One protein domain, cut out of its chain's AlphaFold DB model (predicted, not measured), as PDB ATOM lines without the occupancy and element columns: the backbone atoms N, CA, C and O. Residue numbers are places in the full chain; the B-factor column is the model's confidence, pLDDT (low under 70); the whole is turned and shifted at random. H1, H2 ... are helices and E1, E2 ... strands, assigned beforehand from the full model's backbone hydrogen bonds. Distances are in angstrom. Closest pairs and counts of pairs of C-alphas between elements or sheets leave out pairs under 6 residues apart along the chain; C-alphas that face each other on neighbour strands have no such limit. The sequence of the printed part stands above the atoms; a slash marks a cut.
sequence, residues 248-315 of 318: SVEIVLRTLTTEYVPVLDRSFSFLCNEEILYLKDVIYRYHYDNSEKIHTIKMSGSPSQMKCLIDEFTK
ATOM      1  N   SER A 248     177.934 144.434 152.327       76.25
ATOM      2  CA  SER A 248     177.305 143.126 152.398       76.25
ATOM      3  C   SER A 248     176.383 143.103 153.606       76.25
ATOM      4  O   SER A 248     176.847 143.303 154.731       76.25
ATOM      5  N   VAL A 249     175.104 142.842 153.378       81.31
ATOM      6  CA  VAL A 249     174.108 142.684 154.439       81.31
ATOM      7  C   VAL A 249     173.576 141.260 154.384       81.31
ATOM      8  O   VAL A 249     173.278 140.731 153.311       81.31
ATOM      9  N   GLU A 250     173.479 140.630 155.548       88.94
ATOM     10  CA  GLU A 250     172.803 139.352 155.731       88.94
ATOM     11  C   GLU A 250     171.511 139.608 156.497       88.94
ATOM     12  O   GLU A 250     171.541 140.117 157.617       88.94
ATOM     13  N   ILE A 251     170.379 139.296 155.868       85.44
ATOM     14  CA  ILE A 251     169.059 139.401 156.483       85.44
ATOM     15  C   ILE A 251     168.540 137.992 156.737       85.44
ATOM     16  O   ILE A 251     168.558 137.136 155.850       85.44
ATOM     17  N   VAL A 252     168.071 137.773 157.962       86.88
ATOM     18  CA  VAL A 252     167.401 136.546 158.385       86.88
ATOM     19  C   VAL A 252     165.937 136.890 158.632       86.88
ATOM     20  O   VAL A 252     165.623 137.660 159.537       86.88
ATOM     21  N   LEU A 253     165.045 136.348 157.808       84.81
ATOM     22  CA  LEU A 253     163.602 136.565 157.892       84.81
ATOM     23  C   LEU A 253     162.936 135.277 158.359       84.81
ATOM     24  O   LEU A 253     163.181 134.216 157.795       84.81
ATOM     25  N   ARG A 254     162.068 135.363 159.365       85.00
ATOM     26  CA  ARG A 254     161.220 134.244 159.788       85.00
ATOM     27  C   ARG A 254     159.797 134.503 159.313       85.00
ATOM     28  O   ARG A 254     159.218 135.527 159.669       85.00
ATOM     29  N   THR A 255     159.235 133.591 158.531       80.44
ATOM     30  CA  THR A 255     157.854 133.708 158.052       80.44
ATOM     31  C   THR A 255     156.892 133.054 159.040       80.44
ATOM     32  O   THR A 255     157.110 131.947 159.533       80.44
ATOM     33  N   LEU A 256     155.809 133.765 159.370       80.81
ATOM     34  CA  LEU A 256     154.742 133.239 160.230       80.81
ATOM     35  C   LEU A 256     153.732 132.391 159.440       80.81
ATOM     36  O   LEU A 256     152.991 131.602 160.026       80.81
ATOM     37  N   THR A 257     153.734 132.510 158.111       74.88
ATOM     38  CA  THR A 257     152.854 131.787 157.189       74.88
ATOM     39  C   THR A 257     153.673 130.872 156.274       74.88
ATOM     40  O   THR A 257     154.879 131.040 156.116       74.88
ATOM     41  N   THR A 258     153.030 129.855 155.699       67.50
ATOM     42  CA  THR A 258     153.622 128.993 154.652       67.50
ATOM     43  C   THR A 258     153.305 129.487 153.242       67.50
ATOM     44  O   THR A 258     153.609 128.804 152.267       67.50
ATOM     45  N   GLU A 259     152.627 130.625 153.130       73.06
ATOM     46  CA  GLU A 259     152.208 131.191 151.855       73.06
ATOM     47  C   GLU A 259     153.379 131.883 151.157       73.06
ATOM     48  O   GLU A 259     154.356 132.296 151.782       73.06
ATOM     49  N   TYR A 260     153.284 131.979 149.832       75.06
ATOM     50  CA  TYR A 260     154.264 132.679 149.014       75.06
ATOM     51  C   TYR A 260     154.391 134.139 149.470       75.06
ATOM     52  O   TYR A 260     153.391 134.838 149.611       75.06
ATOM     53  N   VAL A 261     155.629 134.589 149.683       76.12
ATOM     54  CA  VAL A 261     155.949 135.950 150.123       76.12
ATOM     55  C   VAL A 261     156.479 136.735 148.916       76.12
ATOM     56  O   VAL A 261     157.640 136.542 148.548       76.12
ATOM     57  N   PRO A 262     155.682 137.627 148.294       76.12
ATOM     58  CA  PRO A 262     156.054 138.277 147.033       76.12
ATOM     59  C   PRO A 262     157.340 139.105 147.110       76.12
ATOM     60  O   PRO A 262     158.099 139.159 146.147       76.12
ATOM     61  N   VAL A 263     157.628 139.706 148.272       79.00
ATOM     62  CA  VAL A 263     158.843 140.513 148.495       79.00
ATOM     63  C   VAL A 263     160.133 139.676 148.457       79.00
ATOM     64  O   VAL A 263     161.224 140.220 148.325       79.00
ATOM     65  N   LEU A 264     160.026 138.346 148.544       82.88
ATOM     66  CA  LEU A 264     161.154 137.418 148.423       82.88
ATOM     67  C   LEU A 264     161.370 136.901 146.998       82.88
ATOM     68  O   LEU A 264     162.327 136.159 146.761       82.88
ATOM     69  N   ASP A 265     160.512 137.277 146.048       82.94
ATOM     70  CA  ASP A 265     160.702 136.901 144.655       82.94
ATOM     71  C   ASP A 265     161.910 137.626 144.058       82.94
ATOM     72  O   ASP A 265     162.115 138.822 144.245       82.94
ATOM     73  N   ARG A 266     162.710 136.915 143.265       81.06
ATOM     74  CA  ARG A 266     163.829 137.516 142.532       81.06
ATOM     75  C   ARG A 266     163.370 138.574 141.526       81.06
ATOM     76  O   ARG A 266     164.168 139.450 141.187       81.06
ATOM     77  N   SER A 267     162.128 138.504 141.044       83.25
ATOM     78  CA  SER A 267     161.523 139.531 140.195       83.25
ATOM     79  C   SER A 267     160.933 140.703 140.976       83.25
ATOM     80  O   SER A 267     160.477 141.652 140.341       83.25
ATOM     81  N   PHE A 268     160.924 140.661 142.313       85.38
ATOM     82  CA  PHE A 268     160.457 141.777 143.124       85.38
ATOM     83  C   PHE A 268     161.276 143.029 142.809       85.38
ATOM     84  O   PHE A 268     162.511 142.987 142.783       85.38
ATOM     85  N   SER A 269     160.580 144.132 142.551       83.00
ATOM     86  CA  SER A 269     161.181 145.419 142.231       83.00
ATOM     87  C   SER A 269     160.772 146.473 143.242       83.00
ATOM     88  O   SER A 269     159.606 146.532 143.627       83.00
ATOM     89  N   PHE A 270     161.700 147.343 143.612       82.94
ATOM     90  CA  PHE A 270     161.471 148.430 144.556       82.94
ATOM     91  C   PHE A 270     162.129 149.714 144.054       82.94
ATOM     92  O   PHE A 270     163.111 149.679 143.311       82.94
ATOM     93  N   LEU A 271     161.561 150.854 144.439       78.94
ATOM     94  CA  LEU A 271     162.075 152.167 144.065       78.94
ATOM     95  C   LEU A 271     163.102 152.626 145.105       78.94
ATOM     96  O   LEU A 271     162.796 152.683 146.294       78.94
ATOM     97  N   CYS A 272     164.302 152.993 144.667       83.19
ATOM     98  CA  CYS A 272     165.322 153.593 145.517       83.19
ATOM     99  C   CYS A 272     165.965 154.770 144.789       83.19
ATOM    100  O   CYS A 272     166.560 154.585 143.734       83.19
ATOM    101  N   ASN A 273     165.852 155.977 145.351       76.25
ATOM    102  CA  ASN A 273     166.384 157.211 144.757       76.25
ATOM    103  C   ASN A 273     165.983 157.403 143.281       76.25
ATOM    104  O   ASN A 273     166.837 157.670 142.445       76.25
ATOM    105  N   GLU A 274     164.694 157.240 142.969       73.81
ATOM    106  CA  GLU A 274     164.137 157.370 141.607       73.81
ATOM    107  C   GLU A 274     164.533 156.251 140.621       73.81
ATOM    108  O   GLU A 274     164.038 156.225 139.497       73.81
ATOM    109  N   GLU A 275     165.335 155.271 141.046       68.62
ATOM    110  CA  GLU A 275     165.679 154.090 140.251       68.62
ATOM    111  C   GLU A 275     164.860 152.869 140.686       68.62
ATOM    112  O   GLU A 275     164.703 152.592 141.877       68.62
ATOM    113  N   ILE A 276     164.347 152.109 139.715       76.19
ATOM    114  CA  ILE A 276     163.721 150.808 139.974       76.19
ATOM    115  C   ILE A 276     164.826 149.757 140.042       76.19
ATOM    116  O   ILE A 276     165.537 149.526 139.064       76.19
ATOM    117  N   LEU A 277     164.943 149.099 141.188       80.88
ATOM    118  CA  LEU A 277     165.900 148.026 141.428       80.88
ATOM    119  C   LEU A 277     165.167 146.700 141.544       80.88
ATOM    120  O   LEU A 277     164.094 146.640 142.139       80.88
ATOM    121  N   TYR A 278     165.765 145.632 141.022       85.00
ATOM    122  CA  TYR A 278     165.248 144.281 141.200       85.00
ATOM    123  C   TYR A 278     166.044 143.531 142.256       85.00
ATOM    124  O   TYR A 278     167.269 143.634 142.345       85.00
ATOM    125  N   LEU A 279     165.352 142.688 143.011       84.50
ATOM    126  CA  LEU A 279     165.958 141.899 144.071       84.50
ATOM    127  C   LEU A 279     167.059 140.956 143.542       84.50
ATOM    128  O   LEU A 279     168.090 140.776 144.193       84.50
ATOM    129  N   LYS A 280     166.900 140.417 142.321       84.25
ATOM    130  CA  LYS A 280     167.920 139.595 141.633       84.25
ATOM    131  C   LYS A 280     169.260 140.303 141.415       84.25
ATOM    132  O   LYS A 280     170.274 139.622 141.302       84.25
ATOM    133  N   ASP A 281     169.261 141.631 141.334       82.25
ATOM    134  CA  ASP A 281     170.468 142.414 141.056       82.25
ATOM    135  C   ASP A 281     171.277 142.683 142.336       82.25
ATOM    136  O   ASP A 281     172.432 143.102 142.275       82.25
ATOM    137  N   VAL A 282     170.678 142.406 143.499       85.56
ATOM    138  CA  VAL A 282     171.216 142.735 144.821       85.56
ATOM    139  C   VAL A 282     171.492 141.477 145.655       85.56
ATOM    140  O   VAL A 282     172.464 141.436 146.414       85.56
ATOM    141  N   ILE A 283     170.684 140.421 145.503       86.38
ATOM    142  CA  ILE A 283     170.897 139.120 146.150       86.38
ATOM    143  C   ILE A 283     171.978 138.332 145.416       86.38
ATOM    144  O   ILE A 283     171.822 137.974 144.251       86.38
ATOM    145  N   TYR A 284     173.014 137.922 146.145       84.81
ATOM    146  CA  TYR A 284     173.996 136.959 145.639       84.81
ATOM    147  C   TYR A 284     173.884 135.579 146.304       84.81
ATOM    148  O   TYR A 284     174.430 134.604 145.787       84.81
ATOM    149  N   ARG A 285     173.172 135.456 147.435       86.25
ATOM    150  CA  ARG A 285     172.900 134.160 148.077       86.25
ATOM    151  C   ARG A 285     171.546 134.156 148.779       86.25
ATOM    152  O   ARG A 285     171.200 135.111 149.462       86.25
ATOM    153  N   TYR A 286     170.819 133.053 148.650       88.00
ATOM    154  CA  TYR A 286     169.526 132.832 149.293       88.00
ATOM    155  C   TYR A 286     169.448 131.384 149.780       88.00
ATOM    156  O   TYR A 286     169.820 130.468 149.043       88.00
ATOM    157  N   HIS A 287     168.991 131.183 151.010       90.06
ATOM    158  CA  HIS A 287     168.764 129.875 151.615       90.06
ATOM    159  C   HIS A 287     167.434 129.886 152.369       90.06
ATOM    160  O   HIS A 287     167.105 130.885 153.000       90.06
ATOM    161  N   TYR A 288     166.686 128.787 152.299       88.75
ATOM    162  CA  TYR A 288     165.429 128.616 153.018       88.75
ATOM    163  C   TYR A 288     165.482 127.329 153.841       88.75
ATOM    164  O   TYR A 288     165.697 126.252 153.282       88.75
ATOM    165  N   ASP A 289     165.287 127.462 155.150       88.12
ATOM    166  CA  ASP A 289     165.117 126.355 156.082       88.12
ATOM    167  C   ASP A 289     163.624 126.119 156.316       88.12
ATOM    168  O   ASP A 289     162.927 126.923 156.941       88.12
ATOM    169  N   ASN A 290     163.132 124.992 155.805       84.50
ATOM    170  CA  ASN A 290     161.724 124.631 155.886       84.50
ATOM    171  C   ASN A 290     161.295 124.191 157.296       84.50
ATOM    172  O   ASN A 290     160.112 124.256 157.615       84.50
ATOM    173  N   SER A 291     162.231 123.731 158.135       84.19
ATOM    174  CA  SER A 291     161.919 123.254 159.487       84.19
ATOM    175  C   SER A 291     161.609 124.408 160.440       84.19
ATOM    176  O   SER A 291     160.669 124.325 161.231       84.19
ATOM    177  N   GLU A 292     162.334 125.518 160.295       85.50
ATOM    178  CA  GLU A 292     162.168 126.721 161.117       85.50
ATOM    179  C   GLU A 292     161.422 127.861 160.402       85.50
ATOM    180  O   GLU A 292     161.148 128.894 161.016       85.50
ATOM    181  N   LYS A 293     161.084 127.678 159.115       86.81
ATOM    182  CA  LYS A 293     160.508 128.707 158.228       86.81
ATOM    183  C   LYS A 293     161.367 129.975 158.187       86.81
ATOM    184  O   LYS A 293     160.882 131.098 158.351       86.81
ATOM    185  N   ILE A 294     162.674 129.786 158.010       89.00
ATOM    186  CA  ILE A 294     163.664 130.867 158.007       89.00
ATOM    187  C   ILE A 294     164.248 131.043 156.610       89.00
ATOM    188  O   ILE A 294     164.723 130.097 155.990       89.00
ATOM    189  N   HIS A 295     164.264 132.283 156.138       87.56
ATOM    190  CA  HIS A 295     164.938 132.711 154.922       87.56
ATOM    191  C   HIS A 295     166.213 133.470 155.297       87.56
ATOM    192  O   HIS A 295     166.151 134.497 155.970       87.56
ATOM    193  N   THR A 296     167.363 133.000 154.822       89.44
ATOM    194  CA  THR A 296     168.655 133.679 154.977       89.44
ATOM    195  C   THR A 296     169.089 134.242 153.634       89.44
ATOM    196  O   THR A 296     169.354 133.497 152.685       89.44
ATOM    197  N   ILE A 297     169.186 135.566 153.552       89.00
ATOM    198  CA  ILE A 297     169.440 136.300 152.315       89.00
ATOM    199  C   ILE A 297     170.716 137.113 152.473       89.00
ATOM    200  O   ILE A 297     170.809 137.958 153.361       89.00
ATOM    201  N   LYS A 298     171.700 136.883 151.597       89.12
ATOM    202  CA  LYS A 298     172.908 137.708 151.526       89.12
ATOM    203  C   LYS A 298     172.874 138.592 150.293       89.12
ATOM    204  O   LYS A 298     172.682 138.117 149.166       89.12
ATOM    205  N   MET A 299     173.070 139.875 150.542       88.12
ATOM    206  CA  MET A 299     172.879 140.951 149.584       88.12
ATOM    207  C   MET A 299     174.093 141.857 149.550       88.12
ATOM    208  O   MET A 299     174.783 142.019 150.557       88.12
ATOM    209  N   SER A 300     174.364 142.431 148.383       86.38
ATOM    210  CA  SER A 300     175.442 143.394 148.200       86.38
ATOM    211  C   SER A 300     174.970 144.554 147.342       86.38
ATOM    212  O   SER A 300     174.442 144.329 146.255       86.38
ATOM    213  N   GLY A 301     175.213 145.777 147.795       86.12
ATOM    214  CA  GLY A 301     174.892 146.983 147.039       86.12
ATOM    215  C   GLY A 301     175.461 148.229 147.704       86.12
ATOM    216  O   GLY A 301     176.230 148.142 148.667       86.12
ATOM    217  N   SER A 302     175.088 149.397 147.186       83.06
ATOM    218  CA  SER A 302     175.428 150.667 147.826       83.06
ATOM    219  C   SER A 302     174.667 150.822 149.158       83.06
ATOM    220  O   SER A 302     173.593 150.232 149.324       83.06
ATOM    221  N   PRO A 303     175.157 151.638 150.111       82.19
ATOM    222  CA  PRO A 303     174.454 151.901 151.373       82.19
ATOM    223  C   PRO A 303     172.995 152.324 151.181       82.19
ATOM    224  O   PRO A 303     172.114 151.884 151.915       82.19
ATOM    225  N   SER A 304     172.740 153.160 150.172       80.81
ATOM    226  CA  SER A 304     171.393 153.639 149.854       80.81
ATOM    227  C   SER A 304     170.472 152.513 149.384       80.81
ATOM    228  O   SER A 304     169.365 152.392 149.896       80.81
ATOM    229  N   GLN A 305     170.963 151.626 148.510       85.38
ATOM    230  CA  GLN A 305     170.219 150.460 148.032       85.38
ATOM    231  C   GLN A 305     169.882 149.504 149.178       85.38
ATOM    232  O   GLN A 305     168.748 149.041 149.275       85.38
ATOM    233  N   MET A 306     170.849 149.241 150.070       87.81
ATOM    234  CA  MET A 306     170.625 148.391 151.244       87.81
ATOM    235  C   MET A 306     169.574 148.995 152.174       87.81
ATOM    236  O   MET A 306     168.688 148.279 152.629       87.81
ATOM    237  N   LYS A 307     169.644 150.307 152.428       87.62
ATOM    238  CA  LYS A 307     168.673 151.005 153.272       87.62
ATOM    239  C   LYS A 307     167.261 150.941 152.683       87.62
ATOM    240  O   LYS A 307     166.365 150.477 153.374       87.62
ATOM    241  N   CYS A 308     167.084 151.315 151.413       86.00
ATOM    242  CA  CYS A 308     165.790 151.242 150.727       86.00
ATOM    243  C   CYS A 308     165.179 149.835 150.799       86.00
ATOM    244  O   CYS A 308     163.987 149.684 151.037       86.00
ATOM    245  N   LEU A 309     166.001 148.799 150.611       85.50
ATOM    246  CA  LEU A 309     165.539 147.417 150.638       85.50
ATOM    247  C   LEU A 309     165.147 146.948 152.048       85.50
ATOM    248  O   LEU A 309     164.155 146.242 152.205       85.50
ATOM    249  N   ILE A 310     165.902 147.344 153.079       86.12
ATOM    250  CA  ILE A 310     165.538 147.085 154.481       86.12
ATOM    251  C   ILE A 310     164.226 147.796 154.830       86.12
ATOM    252  O   ILE A 310     163.350 147.192 155.450       86.12
ATOM    253  N   ASP A 311     164.069 149.049 154.403       86.56
ATOM    254  CA  ASP A 311     162.831 149.809 154.588       86.56
ATOM    255  C   ASP A 311     161.658 149.086 153.897       86.56
ATOM    256  O   ASP A 311     160.587 148.953 154.482       86.56
ATOM    257  N   GLU A 312     161.867 148.516 152.706       85.69
ATOM    258  CA  GLU A 312     160.847 147.729 151.999       85.69
ATOM    259  C   GLU A 312     160.460 146.442 152.743       85.69
ATOM    260  O   GLU A 312     159.276 146.142 152.873       85.69
ATOM    261  N   PHE A 313     161.433 145.701 153.292       82.81
ATOM    262  CA  PHE A 313     161.167 144.484 154.075       82.81
ATOM    263  C   PHE A 313     160.494 144.747 155.425       82.81
ATOM    264  O   PHE A 313     159.920 143.829 156.011       82.81
ATOM    265  N   THR A 314     160.589 145.971 155.941       82.00
ATOM    266  CA  THR A 314     160.023 146.359 157.240       82.00
ATOM    267  C   THR A 314     158.683 147.078 157.123       82.00
ATOM    268  O   THR A 314     158.036 147.317 158.145       82.00
ATOM    269  N   LYS A 315     158.220 147.382 155.902       81.12
ATOM    270  CA  LYS A 315     156.877 147.923 155.685       81.12
ATOM    271  C   LYS A 315     155.820 146.934 156.193       81.12
ATOM    272  O   LYS A 315     155.900 145.742 155.890       81.12
TER     273      LYS A 315
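What this domain is: This is residues 248 to 315 of the 318 residues of an uncharacterized protein of Paenibacillus polymyxa (strain SC2) (UniProt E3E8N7). A three-stranded antiparallel sheet forms a wall, and H1 lies over one end of it, with the small hairpin of E2 and E3 beyond H1. This hairpin and that of E4 and E5 have their turns at opposite ends of an elongated body of 37 by 21 by 18 A, and a long link, residues 255 to 268, leads from the end of E1 to E2. The 68 printed residues hold five named strands and one named helix, in the order E1 E2 E3 E4 E5 H1; the larger sheet's order is E1 - E5 - E4, and the class is mixed, helices and strands. The whole is compact, with a radius of gyration of the C-alphas of 11.9 A.

Where its parts are: Find C-alpha 248 at (177.305, 143.126, 152.398); from there E1 runs 19.8 A to residue 254. Next come E2, residues 269 to 272, and E3, residues 275 to 278. E4 is residues 283 to 289, 17.2 A, and E5 is residues 294 to 301, 22.5 A. H1, residues 303 to 314, runs 16.5 A to C-alpha 314 at (160.023, 146.359, 157.240).

How they stand to each other: Look first at E5, the inner strand: N 251 and O 297 of E1 and E5 are 2.9 A apart, and N 287 and O 296 of E4 and E5 2.9 A. H1 is on this sheet, making two layers, a helix on one face of a sheet; its height is 8.5 A and it runs along E5 at 17 degrees on the local plane. The closest C-alphas of E5 and H1 are those of Ser 300 and Met 306, 7.6 A apart. Those of E2 and H1 are Cys 272 and Cys 308, 5.7 A apart. In the hairpin E2 and E3, N 270 and O 277 are 2.9 A apart. In H1 every O i to N i+4 pair is within hydrogen-bond range.

The domain as a whole: The C-alphas farthest apart, Glu 274 and Ser 291, are 38.6 A apart. The printed part has no cut, and its one long link is E1 to E2. Residues 258 and 275 are under pLDDT 70.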